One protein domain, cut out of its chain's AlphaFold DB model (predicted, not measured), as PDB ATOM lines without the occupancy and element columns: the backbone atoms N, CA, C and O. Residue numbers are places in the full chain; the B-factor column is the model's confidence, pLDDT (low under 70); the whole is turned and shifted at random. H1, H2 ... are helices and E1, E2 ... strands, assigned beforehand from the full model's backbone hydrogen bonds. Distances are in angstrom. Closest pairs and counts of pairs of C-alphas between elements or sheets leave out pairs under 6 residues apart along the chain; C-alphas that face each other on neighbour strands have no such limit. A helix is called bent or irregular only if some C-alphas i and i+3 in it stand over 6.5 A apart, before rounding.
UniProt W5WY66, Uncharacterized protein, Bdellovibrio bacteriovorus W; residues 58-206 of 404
ATOM      1  N   SER A  58     109.948  92.852 101.102       86.25
ATOM      2  CA  SER A  58     109.685  91.723 100.209       86.25
ATOM      3  C   SER A  58     108.311  91.834  99.547       86.25
ATOM      4  O   SER A  58     108.168  91.547  98.358       86.25
ATOM      5  N   LEU A  59     107.316  92.338 100.282       89.44
ATOM      6  CA  LEU A  59     105.985  92.597  99.744       89.44
ATOM      7  C   LEU A  59     105.997  93.789  98.776       89.44
ATOM      8  O   LEU A  59     105.327  93.745  97.747       89.44
ATOM      9  N   GLU A  60     106.789  94.826  99.055       90.88
ATOM     10  CA  GLU A  60     106.978  95.960  98.138       90.88
ATOM     11  C   GLU A  60     107.622  95.530  96.808       90.88
ATOM     12  O   GLU A  60     107.174  95.951  95.738       90.88
ATOM     13  N   ILE A  61     108.632  94.654  96.858       91.69
ATOM     14  CA  ILE A  61     109.249  94.067  95.660       91.69
ATOM     15  C   ILE A  61     108.212  93.264  94.868       91.69
ATOM     16  O   ILE A  61     108.103  93.443  93.656       91.69
ATOM     17  N   ALA A  62     107.403  92.436  95.540       93.75
ATOM     18  CA  ALA A  62     106.344  91.679  94.879       93.75
ATOM     19  C   ALA A  62     105.346  92.607  94.165       93.75
ATOM     20  O   ALA A  62     105.048  92.394  92.992       93.75
ATOM     21  N   VAL A  63     104.886  93.676  94.825       94.88
ATOM     22  CA  VAL A  63     103.995  94.680  94.217       94.88
ATOM     23  C   VAL A  63     104.614  95.282  92.950       94.88
ATOM     24  O   VAL A  63     103.944  95.316  91.919       94.88
ATOM     25  N   LYS A  64     105.891  95.690  92.989       95.19
ATOM     26  CA  LYS A  64     106.614  96.240  91.823       95.19
ATOM     27  C   LYS A  64     106.761  95.226  90.684       95.19
ATOM     28  O   LYS A  64     106.629  95.582  89.510       95.19
ATOM     29  N   TYR A  65     107.015  93.959  91.011       97.19
ATOM     30  CA  TYR A  65     107.102  92.888  90.015       97.19
ATOM     31  C   TYR A  65     105.754  92.660  89.335       97.19
ATOM     32  O   TYR A  65     105.703  92.624  88.108       97.19
ATOM     33  N   PHE A  66     104.662  92.567  90.099       97.75
ATOM     34  CA  PHE A  66     103.322  92.385  89.535       97.75
ATOM     35  C   PHE A  66     102.835  93.607  88.746       97.75
ATOM     36  O   PHE A  66     102.167  93.434  87.732       97.75
ATOM     37  N   GLU A  67     103.209  94.824  89.147       96.38
ATOM     38  CA  GLU A  67     102.954  96.044  88.369       96.38
ATOM     39  C   GLU A  67     103.664  96.007  87.008       96.38
ATOM     40  O   GLU A  67     103.057  96.251  85.964       96.38
ATOM     41  N   THR A  68     104.946  95.632  86.998       96.69
ATOM     42  CA  THR A  68     105.717  95.514  85.754       96.69
ATOM     43  C   THR A  68     105.168  94.386  84.875       96.69
ATOM     44  O   THR A  68     105.019  94.559  83.665       96.69
ATOM     45  N   ALA A  69     104.809  93.246  85.476       98.00
ATOM     46  CA  ALA A  69     104.203  92.115  84.780       98.00
ATOM     47  C   ALA A  69     102.825  92.457  84.187       98.00
ATOM     48  O   ALA A  69     102.544  92.040  83.064       98.00
ATOM     49  N   ASP A  70     101.997  93.258  84.873       97.62
ATOM     50  CA  ASP A  70     100.743  93.793  84.317       97.62
ATOM     51  C   ASP A  70     101.018  94.609  83.055       97.62
ATOM     52  O   ASP A  70     100.410  94.361  82.014       97.62
ATOM     53  N   SER A  71     101.989  95.525  83.107       96.31
ATOM     54  CA  SER A  71     102.358  96.325  81.938       96.31
ATOM     55  C   SER A  71     102.836  95.457  80.773       96.31
ATOM     56  O   SER A  71     102.372  95.646  79.650       96.31
ATOM     57  N   ILE A  72     103.725  94.489  81.023       96.50
ATOM     58  CA  ILE A  72     104.227  93.563  79.994       96.50
ATOM     59  C   ILE A  72     103.075  92.763  79.385       96.50
ATOM     60  O   ILE A  72     102.999  92.612  78.166       96.50
ATOM     61  N   HIS A  73     102.174  92.255  80.222       97.44
ATOM     62  CA  HIS A  73     101.046  91.453  79.775       97.44
ATOM     63  C   HIS A  73     100.057  92.244  78.935       97.44
ATOM     64  O   HIS A  73      99.618  91.755  77.899       97.44
ATOM     65  N   ARG A  74      99.743  93.479  79.323       96.00
ATOM     66  CA  ARG A  74      98.849  94.337  78.542       96.00
ATOM     67  C   ARG A  74      99.391  94.593  77.137       96.00
ATOM     68  O   ARG A  74      98.610  94.558  76.190       96.00
ATOM     69  N   GLU A  75     100.703  94.788  76.991       94.38
ATOM     70  CA  GLU A  75     101.304  94.961  75.664       94.38
ATOM     71  C   GLU A  75     101.399  93.654  74.876       94.38
ATOM     72  O   GLU A  75     101.069  93.631  73.692       94.38
ATOM     73  N   ALA A  76     101.759  92.543  75.526       95.69
ATOM     74  CA  ALA A  76     101.713  91.221  74.906       95.69
ATOM     75  C   ALA A  76     100.305  90.900  74.375       95.69
ATOM     76  O   ALA A  76     100.142  90.442  73.244       95.69
ATOM     77  N   TRP A  77      99.281  91.196  75.173       96.12
ATOM     78  CA  TRP A  77      97.893  90.954  74.815       96.12
ATOM     79  C   TRP A  77      97.390  91.888  73.717       96.12
ATOM     80  O   TRP A  77      96.668  91.445  72.825       96.12
ATOM     81  N   TRP A  78      97.796  93.159  73.735       95.12
ATOM     82  CA  TRP A  78      97.470  94.099  72.664       95.12
ATOM     83  C   TRP A  78      97.994  93.609  71.311       95.12
ATOM     84  O   TRP A  78      97.270  93.678  70.322       95.12
ATOM     85  N   VAL A  79      99.203  93.045  71.272       93.81
ATOM     86  CA  VAL A  79      99.777  92.474  70.045       93.81
ATOM     87  C   VAL A  79      98.995  91.254  69.550       93.81
ATOM     88  O   VAL A  79      98.836  91.092  68.344       93.81
ATOM     89  N   LEU A  80      98.496  90.403  70.451       93.81
ATOM     90  CA  LEU A  80      97.769  89.180  70.080       93.81
ATOM     91  C   LEU A  80      96.294  89.415  69.725       93.81
ATOM     92  O   LEU A  80      95.735  88.691  68.904       93.81
ATOM     93  N   SER A  81      95.645  90.376  70.378       92.81
ATOM     94  CA  SER A  81      94.194  90.589  70.281       92.81
ATOM     95  C   SER A  81      93.799  91.857  69.532       92.81
ATOM     96  O   SER A  81      92.622  92.024  69.231       92.81
ATOM     97  N   GLU A  82      94.749  92.761  69.278       91.50
ATOM     98  CA  GLU A  82      94.521  94.139  68.812       91.50
ATOM     99  C   GLU A  82      93.705  95.006  69.794       91.50
ATOM    100  O   GLU A  82      93.450  96.185  69.537       91.50
ATOM    101  N   GLN A  83      93.368  94.476  70.975       91.06
ATOM    102  CA  GLN A  83      92.624  95.165  72.019       91.06
ATOM    103  C   GLN A  83      93.542  95.542  73.186       91.06
ATOM    104  O   GLN A  83      94.197  94.701  73.801       91.06
ATOM    105  N   ARG A  84      93.550  96.827  73.554       91.62
ATOM    106  CA  ARG A  84      94.271  97.289  74.746       91.62
ATOM    107  C   ARG A  84      93.445  97.062  76.005       91.62
ATOM    108  O   ARG A  84      92.393  97.675  76.184       91.62
ATOM    109  N   LEU A  85      93.967  96.243  76.912       92.06
ATOM    110  CA  LEU A  85      93.397  96.085  78.247       92.06
ATOM    111  C   LEU A  85      93.611  97.367  79.081       92.06
ATOM    112  O   LEU A  85      94.682  97.986  78.996       92.06
ATOM    113  N   PRO A  86      92.638  97.779  79.913       91.62
ATOM    114  CA  PRO A  86      92.834  98.822  80.922       91.62
ATOM    115  C   PRO A  86      93.981  98.494  81.890       91.62
ATOM    116  O   PRO A  86      94.298  97.327  82.115       91.62
ATOM    117  N   VAL A  87      94.605  99.521  82.474       90.31
ATOM    118  CA  VAL A  87      95.694  99.354  83.458       90.31
ATOM    119  C   VAL A  87      95.198  98.575  84.673       90.31
ATOM    120  O   VAL A  87      94.132  98.875  85.215       90.31
ATOM    121  N   GLY A  88      95.966  97.574  85.101       88.62
ATOM    122  CA  GLY A  88      95.604  96.693  86.200       88.62
ATOM    123  C   GLY A  88      94.542  95.648  85.853       88.62
ATOM    124  O   GLY A  88      94.246  94.827  86.715       88.62
ATOM    125  N   LYS A  89      93.974  95.641  84.633       92.75
ATOM    126  CA  LYS A  89      92.979  94.653  84.173       92.75
ATOM    127  C   LYS A  89      93.650  93.439  83.520       92.75
ATOM    128  O   LYS A  89      93.368  93.096  82.376       92.75
ATOM    129  N   SER A  90      94.535  92.796  84.271       95.88
ATOM    130  CA  SER A  90      95.150  91.507  83.937       95.88
ATOM    131  C   SER A  90      95.193  90.589  85.158       95.88
ATOM    132  O   SER A  90      94.893  91.019  86.276       95.88
ATOM    133  N   VAL A  91      95.613  89.333  84.976       96.62
ATOM    134  CA  VAL A  91      95.855  88.418  86.106       96.62
ATOM    135  C   VAL A  91      96.908  88.967  87.078       96.62
ATOM    136  O   VAL A  91      96.720  88.899  88.293       96.62
ATOM    137  N   PHE A  92      97.973  89.585  86.557       97.88
ATOM    138  CA  PHE A  92      99.039  90.183  87.364       97.88
ATOM    139  C   PHE A  92      98.554  91.442  88.079       97.88
ATOM    140  O   PHE A  92      98.785  91.590  89.277       97.88
ATOM    141  N   GLY A  93      97.817  92.306  87.377       95.75
ATOM    142  CA  GLY A  93      97.232  93.519  87.946       95.75
ATOM    143  C   GLY A  93      96.235  93.215  89.065       95.75
ATOM    144  O   GLY A  93      96.226  93.885  90.097       95.75
ATOM    145  N   LYS A  94      95.447  92.143  88.932       95.19
ATOM    146  CA  LYS A  94      94.516  91.708  89.980       95.19
ATOM    147  C   LYS A  94      95.246  91.233  91.242       95.19
ATOM    148  O   LYS A  94      94.870  91.620  92.347       95.19
ATOM    149  N   VAL A  95      96.341  90.483  91.092       96.75
ATOM    150  CA  VAL A  95      97.205  90.111  92.227       96.75
ATOM    151  C   VAL A  95      97.897  91.333  92.835       96.75
ATOM    152  O   VAL A  95      97.866  91.489  94.053       96.75
ATOM    153  N   GLN A  96      98.452  92.242  92.025       96.06
ATOM    154  CA  GLN A  96      99.055  93.495  92.501       96.06
ATOM    155  C   GLN A  96      98.081  94.267  93.405       96.06
ATOM    156  O   GLN A  96      98.443  94.687  94.504       96.06
ATOM    157  N   ARG A  97      96.826  94.418  92.971       94.00
ATOM    158  CA  ARG A  97      95.774  95.084  93.750       94.00
ATOM    159  C   ARG A  97      95.472  94.370  95.059       94.00
ATOM    160  O   ARG A  97      95.322  95.039  96.078       94.00
ATOM    161  N   ALA A  98      95.418  93.042  95.054       94.88
ATOM    162  CA  ALA A  98      95.218  92.267  96.272       94.88
ATOM    163  C   ALA A  98      96.354  92.482  97.288       94.88
ATOM    164  O   ALA A  98      96.100  92.675  98.479       94.88
ATOM    165  N   LEU A  99      97.605  92.529  96.817       95.25
ATOM    166  CA  LEU A  99      98.766  92.819  97.662       95.25
ATOM    167  C   LEU A  99      98.719  94.253  98.212       95.25
ATOM    168  O   LEU A  99      98.894  94.444  99.414       95.25
ATOM    169  N   LEU A 100      98.392  95.251  97.384       93.88
ATOM    170  CA  LEU A 100      98.196  96.638  97.832       93.88
ATOM    171  C   LEU A 100      97.075  96.753  98.876       93.88
ATOM    172  O   LEU A 100      97.235  97.435  99.889       93.88
ATOM    173  N   SER A 101      95.963  96.041  98.670       92.31
ATOM    174  CA  SER A 101      94.848  95.994  99.621       92.31
ATOM    175  C   SER A 101      95.276  95.408 100.967       92.31
ATOM    176  O   SER A 101      94.848  95.911 102.002       92.31
ATOM    177  N   SER A 102      96.141  94.386 100.976       92.12
ATOM    178  CA  SER A 102      96.664  93.793 102.219       92.12
ATOM    179  C   SER A 102      97.570  94.741 103.013       92.12
ATOM    180  O   SER A 102      97.705  94.596 104.223       92.12
ATOM    181  N   GLN A 103      98.145  95.747 102.348       90.19
ATOM    182  CA  GLN A 103      98.933  96.815 102.969       90.19
ATOM    183  C   GLN A 103      98.074  98.022 103.388       90.19
ATOM    184  O   GLN A 103      98.619  99.079 103.700       90.19
ATOM    185  N   ASN A 104      96.739  97.907 103.352       88.06
ATOM    186  CA  ASN A 104      95.796  99.008 103.581       88.06
ATOM    187  C   ASN A 104      96.020 100.217 102.647       88.06
ATOM    188  O   ASN A 104      95.630 101.345 102.958       88.06
ATOM    189  N   ILE A 105      96.630  99.999 101.477       87.31
ATOM    190  CA  ILE A 105      96.832 101.054 100.484       87.31
ATOM    191  C   ILE A 105      95.523 101.265  99.726       87.31
ATOM    192  O   ILE A 105      94.929 100.335  99.176       87.31
ATOM    193  N   LYS A 106      95.070 102.521  99.667       85.12
ATOM    194  CA  LYS A 106      93.850 102.893  98.945       85.12
ATOM    195  C   LYS A 106      94.008 102.591  97.452       85.12
ATOM    196  O   LYS A 106      94.803 103.226  96.765       85.12
ATOM    197  N   LEU A 107      93.198 101.662  96.946       84.00
ATOM    198  CA  LEU A 107      93.147 101.336  95.522       84.00
ATOM    199  C   LEU A 107      92.624 102.544  94.730       84.00
ATOM    200  O   LEU A 107      91.541 103.061  95.014       84.00
ATOM    201  N   SER A 108      93.389 102.985  93.730       75.50
ATOM    202  CA  SER A 108      93.109 104.191  92.935       75.50
ATOM    203  C   SER A 108      91.861 104.079  92.049       75.50
ATOM    204  O   SER A 108      91.328 105.099  91.633       75.50
ATOM    205  N   ASN A 109      91.355 102.861  91.813       77.56
ATOM    206  CA  ASN A 109      90.234 102.580  90.909       77.56
ATOM    207  C   ASN A 109      89.369 101.417  91.427       77.56
ATOM    208  O   ASN A 109      89.543 100.282  90.988       77.56
ATOM    209  N   LYS A 110      88.452 101.668  92.369       72.88
ATOM    210  CA  LYS A 110      87.617 100.621  93.005       72.88
ATOM    211  C   LYS A 110      86.532 100.001  92.103       72.88
ATOM    212  O   LYS A 110      85.896  99.038  92.495       72.88
ATOM    213  N   SER A 111      86.307 100.551  90.906       72.19
ATOM    214  CA  SER A 111      85.194 100.165  90.015       72.19
ATOM    215  C   SER A 111      85.611  99.335  88.790       72.19
ATOM    216  O   SER A 111      84.782  99.089  87.917       72.19
ATOM    217  N   MET A 112      86.885  98.944  88.661       82.38
ATOM    218  CA  MET A 112      87.350  98.215  87.464       82.38
ATOM    219  C   MET A 112      87.022  96.722  87.476       82.38
ATOM    220  O   MET A 112      87.017  96.112  86.409       82.38
ATOM    221  N   PHE A 113      86.763  96.167  88.658       86.06
ATOM    222  CA  PHE A 113      86.435  94.764  88.864       86.06
ATOM    223  C   PHE A 113      85.084  94.642  89.546       86.06
ATOM    224  O   PHE A 113      84.740  95.464  90.400       86.06
ATOM    225  N   ARG A 114      84.330  93.598  89.197       87.75
ATOM    226  CA  ARG A 114      83.056  93.290  89.869       87.75
ATOM    227  C   ARG A 114      83.270  92.935  91.336       87.75
ATOM    228  O   ARG A 114      82.438  93.251  92.181       87.75
ATOM    229  N   CYS A 115      84.388  92.280  91.620       87.75
ATOM    230  CA  CYS A 115      84.791  91.882  92.953       87.75
ATOM    231  C   CYS A 115      86.143  92.540  93.245       87.75
ATOM    232  O   CYS A 115      87.110  92.346  92.522       87.75
ATOM    233  N   ASP A 116      86.194  93.388  94.270       86.50
ATOM    234  CA  ASP A 116      87.402  94.161  94.607       86.50
ATOM    235  C   ASP A 116      87.687  94.122  96.115       86.50
ATOM    236  O   ASP A 116      88.241  95.059  96.689       86.50
ATOM    237  N   ARG A 117      87.269  93.037  96.783       91.25
ATOM    238  CA  ARG A 117      87.690  92.722  98.152       91.25
ATOM    239  C   ARG A 117      88.595  91.504  98.100       91.25
ATOM    240  O   ARG A 117      88.246  90.490  97.498       91.25
ATOM    241  N   TYR A 118      89.739  91.605  98.760       94.00
ATOM    242  CA  TYR A 118      90.750  90.559  98.759       94.00
ATOM    243  C   TYR A 118      91.038  90.114 100.183       94.00
ATOM    244  O   TYR A 118      91.011  90.921 101.113       94.00
ATOM    245  N   LEU A 119      91.316  88.826 100.340       94.69
ATOM    246  CA  LEU A 119      91.851  88.261 101.570       94.69
ATOM    247  C   LEU A 119      93.221  87.688 101.241       94.69
ATOM    248  O   LEU A 119      93.357  86.899 100.307       94.69
ATOM    249  N   THR A 120      94.225  88.083 102.012       95.44
ATOM    250  CA  THR A 120      95.604  87.653 101.801       95.44
ATOM    251  C   THR A 120      96.081  86.954 103.062       95.44
ATOM    252  O   THR A 120      96.103  87.554 104.133       95.44
ATOM    253  N   GLN A 121      96.443  85.680 102.942       95.50
ATOM    254  CA  GLN A 121      97.046  84.899 104.019       95.50
ATOM    255  C   GLN A 121      98.527  84.739 103.715       95.50
ATOM    256  O   GLN A 121      98.893  84.277 102.636       95.50
ATOM    257  N   ARG A 122      99.380  85.140 104.654       93.25
ATOM    258  CA  ARG A 122     100.826  85.136 104.468       93.25
ATOM    259  C   ARG A 122     101.493  84.268 105.519       93.25
ATOM    260  O   ARG A 122     101.254  84.449 106.707       93.25
ATOM    261  N   ASP A 123     102.346  83.370 105.050       92.12
ATOM    262  CA  ASP A 123     103.160  82.473 105.858       92.12
ATOM    263  C   ASP A 123     104.640  82.751 105.570       92.12
ATOM    264  O   ASP A 123     105.109  82.597 104.438       92.12
ATOM    265  N   VAL A 124     105.370  83.214 106.586       88.62
ATOM    266  CA  VAL A 124     106.802  83.528 106.507       88.62
ATOM    267  C   VAL A 124     107.550  82.479 107.317       88.62
ATOM    268  O   VAL A 124     107.485  82.474 108.543       88.62
ATOM    269  N   LYS A 125     108.273  81.590 106.633       86.94
ATOM    270  CA  LYS A 125     108.880  80.409 107.267       86.94
ATOM    271  C   LYS A 125     110.305  80.635 107.764       86.94
ATOM    272  O   LYS A 125     110.813  79.809 108.517       86.94
ATOM    273  N   GLY A 126     110.975  81.705 107.336       82.06
ATOM    274  CA  GLY A 126     112.367  81.968 107.701       82.06
ATOM    275  C   GLY A 126     112.606  83.344 108.309       82.06
ATOM    276  O   GLY A 126     111.877  84.299 108.055       82.06
ATOM    277  N   LEU A 127     113.688  83.438 109.088       78.69
ATOM    278  CA  LEU A 127     114.095  84.644 109.825       78.69
ATOM    279  C   LEU A 127     114.441  85.827 108.909       78.69
ATOM    280  O   LEU A 127     114.333  86.979 109.314       78.69
ATOM    281  N   THR A 128     114.853  85.547 107.672       78.56
ATOM    282  CA  THR A 128     115.198  86.553 106.657       78.56
ATOM    283  C   THR A 128     113.989  87.024 105.842       78.56
ATOM    284  O   THR A 128     114.153  87.798 104.903       78.56
ATOM    285  N   GLY A 129     112.780  86.544 106.158       79.25
ATOM    286  CA  GLY A 129     111.576  86.778 105.355       79.25
ATOM    287  C   GLY A 129     111.377  85.774 104.212       79.25
ATOM    288  O   GLY A 129     110.398  85.876 103.475       79.25
ATOM    289  N   TYR A 130     112.278  84.794 104.072       84.06
ATOM    290  CA  TYR A 130     112.227  83.738 103.057       84.06
ATOM    291  C   TYR A 130     112.539  82.360 103.670       84.06
ATOM    292  O   TYR A 130     113.366  82.289 104.580       84.06
ATOM    293  N   PRO A 131     111.954  81.259 103.164       87.94
ATOM    294  CA  PRO A 131     110.918  81.225 102.136       87.94
ATOM    295  C   PRO A 131     109.588  81.767 102.673       87.94
ATOM    296  O   PRO A 131     109.290  81.657 103.863       87.94
ATOM    297  N   GLN A 132     108.790  82.363 101.792       93.12
ATOM    298  CA  GLN A 132     107.456  82.865 102.131       93.12
ATOM    299  C   GLN A 132     106.418  82.372 101.128       93.12
ATOM    300  O   GLN A 132     106.713  82.190  99.946       93.12
ATOM    301  N   SER A 133     105.198  82.177 101.613       96.00
ATOM    302  CA  SER A 133     104.038  81.829 100.809       96.00
ATOM    303  C   SER A 133     102.913  82.819 101.080       96.00
ATOM    304  O   SER A 133     102.664  83.196 102.224       96.00
ATOM    305  N   ILE A 134     102.249  83.271 100.022       96.50
ATOM    306  CA  ILE A 134     101.124  84.195 100.093       96.50
ATOM    307  C   ILE A 134      99.969  83.579  99.310       96.50
ATOM    308  O   ILE A 134     100.033  83.418  98.091       96.50
ATOM    309  N   LEU A 135      98.899  83.244 100.019       97.81
ATOM    310  CA  LEU A 135      97.637  82.814  99.440       97.81
ATOM    311  C   LEU A 135      96.733  84.029  99.274       97.81
ATOM    312  O   LEU A 135      96.407  84.717 100.242       97.81
ATOM    313  N   VAL A 136      96.325  84.278  98.036       97.94
ATOM    314  CA  VAL A 136      95.463  85.396  97.673       97.94
ATOM    315  C   VAL A 136      94.090  84.858  97.309       97.94
ATOM    316  O   VAL A 136      93.960  83.975  96.458       97.94
ATOM    317  N   PHE A 137      93.062  85.430  97.922       97.38
ATOM    318  CA  PHE A 137      91.667  85.137  97.644       97.38
ATOM    319  C   PHE A 137      90.932  86.406  97.226       97.38
ATOM    320  O   PHE A 137      91.227  87.505  97.698       97.38
ATOM    321  N   GLU A 138      89.931  86.236  96.377       94.75
ATOM    322  CA  GLU A 138      88.963  87.261  96.019       94.75
ATOM    323  C   GLU A 138      87.620  86.964  96.683       94.75
ATOM    324  O   GLU A 138      87.165  85.820  96.738       94.75
ATOM    325  N   LYS A 139      86.959  88.013  97.169       93.50
ATOM    326  CA  LYS A 139      85.653  87.933  97.811       93.50
ATOM    327  C   LYS A 139      84.738  89.028  97.260       93.50
ATOM    328  O   LYS A 139      85.036  90.214  97.343       93.50
ATOM    329  N   CYS A 140      83.598  88.640  96.695       90.31
ATOM    330  CA  CYS A 140      82.674  89.587  96.053       90.31
ATOM    331  C   CYS A 140      81.728  90.284  97.044       90.31
ATOM    332  O   CYS A 140      81.308  91.416  96.830       90.31
ATOM    333  N   SER A 141      81.386  89.618  98.146       90.44
ATOM    334  CA  SER A 141      80.533  90.152  99.209       90.44
ATOM    335  C   SER A 141      80.900  89.501 100.538       90.44
ATOM    336  O   SER A 141      81.570  88.475 100.560       90.44
ATOM    337  N   GLU A 142      80.464  90.061 101.665       88.06
ATOM    338  CA  GLU A 142      80.786  89.524 103.003       88.06
ATOM    339  C   GLU A 142      80.284  88.099 103.211       88.06
ATOM    340  O   GLU A 142      80.937  87.310 103.895       88.06
ATOM    341  N   LYS A 143      79.164  87.770 102.565       91.56
ATOM    342  CA  LYS A 143      78.512  86.463 102.633       91.56
ATOM    343  C   LYS A 143      79.000  85.489 101.558       91.56
ATOM    344  O   LYS A 143      78.762  84.297 101.689       91.56
ATOM    345  N   ALA A 144      79.648  85.977 100.498       92.38
ATOM    346  CA  ALA A 144      80.169  85.120  99.441       92.38
ATOM    347  C   ALA A 144      81.401  84.339  99.914       92.38
ATOM    348  O   ALA A 144      82.225  84.847 100.680       92.38
ATOM    349  N   GLU A 145      81.543  83.117  99.408       93.75
ATOM    350  CA  GLU A 145      82.747  82.317  99.596       93.75
ATOM    351  C   GLU A 145      83.961  83.011  98.958       93.75
ATOM    352  O   GLU A 145      83.865  83.616  97.884       93.75
ATOM    353  N   ALA A 146      85.104  82.948  99.641       95.38
ATOM    354  CA  ALA A 146      86.352  83.499  99.137       95.38
ATOM    355  C   ALA A 146      86.940  82.549  98.086       95.38
ATOM    356  O   ALA A 146      87.324  81.422  98.393       95.38
ATOM    357  N   LYS A 147      87.031  83.007  96.838       96.06
ATOM    358  CA  LYS A 147      87.592  82.219  95.740       96.06
ATOM    359  C   LYS A 147      89.104  82.379  95.717       96.06
ATOM    360  O   LYS A 147      89.615  83.497  95.757       96.06
ATOM    361  N   LYS A 148      89.830  81.267  95.631       97.12
ATOM    362  CA  LYS A 148      91.292  81.283  95.513       97.12
ATOM    363  C   LYS A 148      91.688  81.943  94.191       97.12
ATOM    364  O   LYS A 148      91.250  81.496  93.139       97.12
ATOM    365  N   LEU A 149      92.493  83.000  94.263       97.00
ATOM    366  CA  LEU A 149      92.945  83.796  93.119       97.00
ATOM    367  C   LEU A 149      94.343  83.365  92.674       97.00
ATOM    368  O   LEU A 149      94.572  83.061  91.504       97.00
ATOM    369  N   ALA A 150      95.280  83.337  93.622       98.31
ATOM    370  CA  ALA A 150      96.671  83.004  93.363       98.31
ATOM    371  C   ALA A 150      97.348  82.403  94.600       98.31
ATOM    372  O   ALA A 150      96.984  82.696  95.740       98.31
ATOM    373  N   LEU A 151      98.361  81.579  94.361       98.38
ATOM    374  CA  LEU A 151      99.354  81.166  95.344       98.38
ATOM    375  C   LEU A 151     100.704  81.714  94.891       98.38
ATOM    376  O   LEU A 151     101.163  81.393  93.798       98.38
ATOM    377  N   ILE A 152     101.314  82.544  95.725       98.00
ATOM    378  CA  ILE A 152     102.624  83.143  95.496       98.00
ATOM    379  C   ILE A 152     103.611  82.452  96.434       98.00
ATOM    380  O   ILE A 152     103.378  82.369  97.637       98.00
ATOM    381  N   GLU A 153     104.709  81.955  95.894       97.19
ATOM    382  CA  GLU A 153     105.786  81.294  96.617       97.19
ATOM    383  C   GLU A 153     107.089  82.025  96.302       97.19
ATOM    384  O   GLU A 153     107.528  82.069  95.154       97.19
ATOM    385  N   ASN A 154     107.726  82.592  97.325       95.06
ATOM    386  CA  ASN A 154     109.028  83.233  97.180       95.06
ATOM    387  C   ASN A 154     110.054  82.348  97.894       95.06
ATOM    388  O   ASN A 154     110.238  82.480  99.111       95.06
ATOM    389  N   PRO A 155     110.695  81.404  97.182       93.69
ATOM    390  CA  PRO A 155     111.653  80.487  97.792       93.69
ATOM    391  C   PRO A 155     112.931  81.202  98.251       93.69
ATOM    392  O   PRO A 155     113.579  80.763  99.197       93.69
ATOM    393  N   ARG A 156     113.295  82.301  97.584       93.38
ATOM    394  CA  ARG A 156     114.467  83.133  97.874       93.38
ATOM    395  C   ARG A 156     114.251  84.549  97.351       93.38
ATOM    396  O   ARG A 156     113.348  84.784  96.551       93.38
ATOM    397  N   GLU A 157     115.107  85.468  97.773       91.12
ATOM    398  CA  GLU A 157     115.110  86.839  97.268       91.12
ATOM    399  C   GLU A 157     115.292  86.886  95.740       91.12
ATOM    400  O   GLU A 157     116.027  86.083  95.160       91.12
ATOM    401  N   GLY A 158     114.574  87.801  95.082       92.75
ATOM    402  CA  GLY A 158     114.626  87.998  93.629       92.75
ATOM    403  C   GLY A 158     113.898  86.942  92.789       92.75
ATOM    404  O   GLY A 158     113.887  87.066  91.566       92.75
ATOM    405  N   LEU A 159     113.278  85.925  93.403       96.25
ATOM    406  CA  LEU A 159     112.516  84.883  92.710       96.25
ATOM    407  C   LEU A 159     111.108  84.753  93.298       96.25
ATOM    408  O   LEU A 159     110.949  84.448  94.480       96.25
ATOM    409  N   ILE A 160     110.099  84.930  92.450       97.50
ATOM    410  CA  ILE A 160     108.686  84.756  92.787       97.50
ATOM    411  C   ILE A 160     108.094  83.716  91.844       97.50
ATOM    412  O   ILE A 160     108.124  83.881  90.627       97.50
ATOM    413  N   GLN A 161     107.528  82.658  92.401       98.19
ATOM    414  CA  GLN A 161     106.722  81.692  91.667       98.19
ATOM    415  C   GLN A 161     105.260  81.965  91.983       98.19
ATOM    416  O   GLN A 161     104.880  82.096  93.143       98.19
ATOM    417  N   VAL A 162     104.425  82.090  90.960       98.31
ATOM    418  CA  VAL A 162     102.998  82.348  91.131       98.31
ATOM    419  C   VAL A 162     102.189  81.321  90.361       98.31
ATOM    420  O   VAL A 162     102.449  81.039  89.193       98.31
ATOM    421  N   ARG A 163     101.191  80.762  91.035       98.31
ATOM    422  CA  ARG A 163     100.175  79.890  90.456       98.31
ATOM    423  C   ARG A 163      98.840  80.602  90.507       98.31
ATOM    424  O   ARG A 163      98.352  80.921  91.590       98.31
ATOM    425  N   PHE A 164      98.264  80.863  89.346       98.25
ATOM    426  CA  PHE A 164      96.959  81.490  89.211       98.25
ATOM    427  C   PHE A 164      95.865  80.436  89.081       98.25
ATOM    428  O   PHE A 164      96.031  79.439  88.377       98.25
ATOM    429  N   TYR A 165      94.728  80.701  89.721       97.31
ATOM    430  CA  TYR A 165      93.549  79.841  89.713       97.31
ATOM    431  C   TYR A 165      92.491  80.435  88.767       97.31
ATOM    432  O   TYR A 165      91.841  81.420  89.131       97.31
ATOM    433  N   PRO A 166      92.301  79.874  87.554       95.75
ATOM    434  CA  PRO A 166      91.527  80.520  86.488       95.75
ATOM    435  C   PRO A 166      90.069  80.831  86.840       95.75
ATOM    436  O   PRO A 166      89.540  81.845  86.395       95.75
ATOM    437  N   ILE A 167      89.438  80.020  87.694       93.56
ATOM    438  CA  ILE A 167      88.032  80.182  88.101       93.56
ATOM    439  C   ILE A 167      87.770  81.553  88.755       93.56
ATOM    440  O   ILE A 167      86.714  82.148  88.550       93.56
ATOM    441  N   ALA A 168      88.719  82.091  89.529       93.75
ATOM    442  CA  ALA A 168      88.607  83.428  90.133       93.75
ATOM    443  C   ALA A 168      89.044  84.563  89.180       93.75
ATOM    444  O   ALA A 168      89.048  85.746  89.533       93.75
ATOM    445  N   LEU A 169      89.448  84.214  87.961       95.38
ATOM    446  CA  LEU A 169      90.029  85.116  86.972       95.38
ATOM    447  C   LEU A 169      89.159  85.243  85.718       95.38
ATOM    448  O   LEU A 169      89.613  85.816  84.734       95.38
ATOM    449  N   GLU A 170      87.903  84.792  85.764       94.94
ATOM    450  CA  GLU A 170      86.938  84.891  84.659       94.94
ATOM    451  C   GLU A 170      86.849  86.305  84.064       94.94
ATOM    452  O   GLU A 170      86.856  86.476  82.852       94.94
ATOM    453  N   GLU A 171      86.842  87.340  84.905       93.62
ATOM    454  CA  GLU A 171      86.725  88.731  84.446       93.62
ATOM    455  C   GLU A 171      87.938  89.232  83.634       93.62
ATOM    456  O   GLU A 171      87.807  90.189  82.867       93.62
ATOM    457  N   VAL A 172      89.117  88.618  83.805       95.31
ATOM    458  CA  VAL A 172      90.355  89.008  83.100       95.31
ATOM    459  C   VAL A 172      90.751  88.022  82.009       95.31
ATOM    460  O   VAL A 172      91.216  88.450  80.958       95.31
ATOM    461  N   LEU A 173      90.557  86.722  82.240       96.12
ATOM    462  CA  LEU A 173      90.864  85.672  81.272       96.12
ATOM    463  C   LEU A 173      89.742  85.478  80.251       96.12
ATOM    464  O   LEU A 173      90.009  84.980  79.165       96.12
ATOM    465  N   GLY A 174      88.514  85.870  80.583       95.38
ATOM    466  CA  GLY A 174      87.320  85.475  79.850       95.38
ATOM    467  C   GLY A 174      86.745  84.154  80.360       95.38
ATOM    468  O   GLY A 174      87.399  83.388  81.079       95.38
ATOM    469  N   THR A 175      85.476  83.921  80.035       94.12
ATOM    470  CA  THR A 175      84.714  82.761  80.498       94.12
ATOM    471  C   THR A 175      85.230  81.461  79.886       94.12
ATOM    472  O   THR A 175      85.356  80.473  80.599       94.12
ATOM    473  N   GLY A 176      85.587  81.433  78.600       93.12
ATOM    474  CA  GLY A 176      86.100  80.219  77.956       93.12
ATOM    475  C   GLY A 176      87.404  79.758  78.605       93.12
ATOM    476  O   GLY A 176      87.504  78.639  79.118       93.12
ATOM    477  N   ALA A 177      88.379  80.660  78.662       94.38
ATOM    478  CA  ALA A 177      89.670  80.397  79.274       94.38
ATOM    479  C   ALA A 177      89.578  80.041  80.768       94.38
ATOM    480  O   ALA A 177      90.309  79.161  81.217       94.38
ATOM    481  N   SER A 178      88.691  80.659  81.553       94.06
ATOM    482  CA  SER A 178      88.596  80.370  82.996       94.06
ATOM    483  C   SER A 178      88.122  78.950  83.315       94.06
ATOM    484  O   SER A 178      88.542  78.389  84.329       94.06
ATOM    485  N   PHE A 179      87.290  78.354  82.456       91.94
ATOM    486  CA  PHE A 179      86.797  76.986  82.628       91.94
ATOM    487  C   PHE A 179      87.727  75.924  82.037       91.94
ATOM    488  O   PHE A 179      87.809  74.818  82.570       91.94
ATOM    489  N   LEU A 180      88.411  76.234  80.934       90.38
ATOM    490  CA  LEU A 180      89.243  75.265  80.211       90.38
ATOM    491  C   LEU A 180      90.695  75.236  80.699       90.38
ATOM    492  O   LEU A 180      91.404  74.250  80.476       90.38
ATOM    493  N   ASN A 181      91.154  76.310  81.343       87.25
ATOM    494  CA  ASN A 181      92.527  76.396  81.808       87.25
ATOM    495  C   ASN A 181      92.786  75.515  83.023       87.25
ATOM    496  O   ASN A 181      92.015  75.451  83.981       87.25
ATOM    497  N   LYS A 182      93.975  74.915  83.007       89.69
ATOM    498  CA  LYS A 182      94.632  74.430  84.219       89.69
ATOM    499  C   LYS A 182      95.181  75.618  85.016       89.69
ATOM    500  O   LYS A 182      95.097  76.765  84.585       89.69
ATOM    501  N   GLU A 183      95.761  75.342  86.179       95.00
ATOM    502  CA  GLU A 183      96.528  76.354  86.912       95.00
ATOM    503  C   GLU A 183      97.600  76.974  86.000       95.00
ATOM    504  O   GLU A 183      98.378  76.253  85.375       95.00
ATOM    505  N   ILE A 184      97.639  78.307  85.934       96.81
ATOM    506  CA  ILE A 184      98.655  79.028  85.159       96.81
ATOM    507  C   ILE A 184      99.849  79.235  86.083       96.81
ATOM    508  O   ILE A 184      99.724  79.900  87.114       96.81
ATOM    509  N   ALA A 185     101.000  78.679  85.721       97.44
ATOM    510  CA  ALA A 185     102.224  78.800  86.502       97.44
ATOM    511  C   ALA A 185     103.164  79.812  85.848       97.44
ATOM    512  O   ALA A 185     103.510  79.670  84.674       97.44
ATOM    513  N   CYS A 186     103.600  80.805  86.619       98.44
ATOM    514  CA  CYS A 186     104.577  81.789  86.185       98.44
ATOM    515  C   CYS A 186     105.743  81.901  87.167       98.44
ATOM    516  O   CYS A 186     105.574  81.802  88.383       98.44
ATOM    517  N   GLU A 187     106.923  82.177  86.632       98.50
ATOM    518  CA  GLU A 187     108.142  82.478  87.370       98.50
ATOM    519  C   GLU A 187     108.594  83.902  87.033       98.50
ATOM    520  O   GLU A 187     108.787  84.246  85.868       98.50
ATOM    521  N   LEU A 188     108.745  84.736  88.059       98.44
ATOM    522  CA  LEU A 188     109.208  86.114  87.971       98.44
ATOM    523  C   LEU A 188     110.587  86.199  88.626       98.44
ATOM    524  O   LEU A 188     110.748  85.855  89.801       98.44
ATOM    525  N   LYS A 189     111.577  86.687  87.878       97.88
ATOM    526  CA  LYS A 189     112.934  86.946  88.372       97.88
ATOM    527  C   LYS A 189     113.232  88.424  88.286       97.88
ATOM    528  O   LYS A 189     113.007  89.026  87.234       97.88
ATOM    529  N   GLY A 190     113.807  88.989  89.334       96.31
ATOM    530  CA  GLY A 190     114.336  90.343  89.269       96.31
ATOM    531  C   GLY A 190     115.795  90.467  89.667       96.31
ATOM    532  O   GLY A 190     116.447  89.497  90.050       96.31
ATOM    533  N   ASP A 191     116.306  91.680  89.494       94.00
ATOM    534  CA  ASP A 191     117.677  92.056  89.817       94.00
ATOM    535  C   ASP A 191     117.821  92.537  91.271       94.00
ATOM    536  O   ASP A 191     116.850  92.696  92.015       94.00
ATOM    537  N   GLU A 192     119.063  92.828  91.654       88.62
ATOM    538  CA  GLU A 192     119.436  93.397  92.957       88.62
ATOM    539  C   GLU A 192     118.791  94.767  93.228       88.62
ATOM    540  O   GLU A 192     118.704  95.203  94.374       88.62
ATOM    541  N   LYS A 193     118.321  95.463  92.184       88.75
ATOM    542  CA  LYS A 193     117.629  96.755  92.301       88.75
ATOM    543  C   LYS A 193     116.128  96.584  92.531       88.75
ATOM    544  O   LYS A 193     115.418  97.583  92.656       88.75
ATOM    545  N   GLY A 194     115.634  95.346  92.581       87.38
ATOM    546  CA  GLY A 194     114.214  95.057  92.724       87.38
ATOM    547  C   GLY A 194     113.416  95.387  91.463       87.38
ATOM    548  O   GLY A 194     112.233  95.708  91.566       87.38
ATOM    549  N   LEU A 195     114.032  95.308  90.280       92.56
ATOM    550  CA  LEU A 195     113.353  95.418  88.989       92.56
ATOM    551  C   LEU A 195     113.125  94.031  88.392       92.56
ATOM    552  O   LEU A 195     113.990  93.166  88.483       92.56
ATOM    553  N   LEU A 196     111.979  93.826  87.742       96.38
ATOM    554  CA  LEU A 196     111.696  92.588  87.018       96.38
ATOM    555  C   LEU A 196     112.616  92.472  85.787       96.38
ATOM    556  O   LEU A 196     112.722  93.409  84.994       96.38
ATOM    557  N   VAL A 197     113.273  91.323  85.630       97.19
ATOM    558  CA  VAL A 197     114.231  91.033  84.546       97.19
ATOM    559  C   VAL A 197     113.747  89.883  83.668       97.19
ATOM    560  O   VAL A 197     113.987  89.893  82.466       97.19
ATOM    561  N   GLU A 198     113.054  88.898  84.236       98.06
ATOM    562  CA  GLU A 198     112.539  87.741  83.500       98.06
ATOM    563  C   GLU A 198     111.137  87.386  84.008       98.06
ATOM    564  O   GLU A 198     110.878  87.433  85.212       98.06
ATOM    565  N   LEU A 199     110.240  87.036  83.093       98.44
ATOM    566  CA  LEU A 199     108.910  86.501  83.380       98.44
ATOM    567  C   LEU A 199     108.696  85.314  82.441       98.44
ATOM    568  O   LEU A 199     108.767  85.476  81.227       98.44
ATOM    569  N   ASP A 200     108.450  84.130  82.987       98.25
ATOM    570  CA  ASP A 200     108.167  82.920  82.213       98.25
ATOM    571  C   ASP A 200     106.860  82.303  82.695       98.25
ATOM    572  O   ASP A 200     106.751  81.932  83.860       98.25
ATOM    573  N   CYS A 201     105.872  82.209  81.814       98.12
ATOM    574  CA  CYS A 201     104.560  81.643  82.093       98.12
ATOM    575  C   CYS A 201     104.285  80.434  81.205       98.12
ATOM    576  O   CYS A 201     104.572  80.434  80.004       98.12
ATOM    577  N   ARG A 202     103.650  79.427  81.804       95.06
ATOM    578  CA  ARG A 202     103.211  78.191  81.151       95.06
ATOM    579  C   ARG A 202     101.708  78.021  81.287       95.06
ATOM    580  O   ARG A 202     101.115  78.500  82.253       95.06
ATOM    581  N   ASP A 203     101.125  77.326  80.312       91.38
ATOM    582  CA  ASP A 203      99.689  77.031  80.256       91.38
ATOM    583  C   ASP A 203      98.806  78.287  80.341       91.38
ATOM    584  O   ASP A 203      97.702  78.263  80.882       91.38
ATOM    585  N   PHE A 204      99.290  79.407  79.802       96.00
ATOM    586  CA  PHE A 204      98.555  80.665  79.829       96.00
ATOM    587  C   PHE A 204      97.519  80.678  78.705       96.00
ATOM    588  O   PHE A 204      97.902  80.660  77.538       96.00
ATOM    589  N   SER A 205      96.229  80.793  79.021       95.75
ATOM    590  CA  SER A 205      95.208  81.044  77.993       95.75
ATOM    591  C   SER A 205      94.262  82.164  78.379       95.75
ATOM    592  O   SER A 205      93.979  82.352  79.560       95.75
ATOM    593  N   GLN A 206      93.753  82.871  77.376       96.94
ATOM    594  CA  GLN A 206      92.835  83.991  77.535       96.94
ATOM    595  C   GLN A 206      91.940  84.114  76.294       96.94
ATOM    596  O   GLN A 206      92.377  83.856  75.168       96.94
TER     597      GLN A 206
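This is residues 58 to 206 of the 404 residues of an uncharacterized protein of Bdellovibrio bacteriovorus W (UniProt W5WY66). One twisted sheet of six strands has two helices, H1 and H2, packed side by side over one face, while the opposite face is bare of named helices. H2 crosses the E1 to E3 part of the sheet, H1 runs obliquely over E4 and E5, and two short helices, H3 and H4, form a small hairpin at one end of the strands. The printed part has 149 residues, with four named helices and seven named strands in the order H1 H2 E1 E2 E3 E4 H3 H4 E5 E6 E7. The sheet's order is E1 E2 E3 E4 E5 E6, all antiparallel, and the class is mixed, helices and strands. The whole is compact, with a radius of gyration of the C-alphas of 14.6 A and spans of 42 by 39 by 30 A.

H1, residues 58 to 81, starts at C-alpha 58 (109.685, 91.723, 100.209) and is 33.7 A long. H2 is residues 91 to 102, 17.0 A. E1, residues 117 to 124, begins at C-alpha 117 (87.690, 92.722, 98.152); E2 is residues 132 to 139, E3 residues 147 to 156, 27.0 A, and E4 residues 159 to 164. H3 is residues 166 to 173, irregular, with C-alphas 168 and 171 8.0 A apart; H4 is residues 175 to 180. E5 is residues 184 to 190, E6 residues 196 to 202, and E7 residues 204 to 206, ending at C-alpha 206 (92.835, 83.991, 77.535).

E1 to E4 form a meander, each strand the antiparallel neighbour of the one before; N 121 and O 135 are 2.9 A apart, N 134 and O 152 2.8 A, and N 151 and O 163 2.8 A. E4 and E5 have N 162 and O 186 at 2.8 A, and the hairpin E5 and E6 has N 187 and O 200 at 2.8 A. H1, H2 and H3 lie on the same face, giving two layers, helices on one face of a sheet. The hairpin H1 and H2 touches, closest at the C-alphas of Asp 70 and Phe 92, 5.0 A, at a shallow tilt of 26 degrees, opposite ways. H3 stands up from the sheet over E3; H4 is not on the sheet. H3 and H4 touch, closest at the C-alphas of Pro 166 and Ser 178, 4.6 A. Every O i to N i+4 pair is within hydrogen-bond range in H1, H2 and H4, and 2 of 4 in H3.

The C-alphas of Glu 82 and Leu 127, the two farthest apart, are 46.4 A apart. The printed part has no cut. The link H2 to E1, residues 103 to 116, is long. E6 runs on into E7 at 78 degrees. The mean pLDDT of the printed part is 92.9, and no printed residue is under 70.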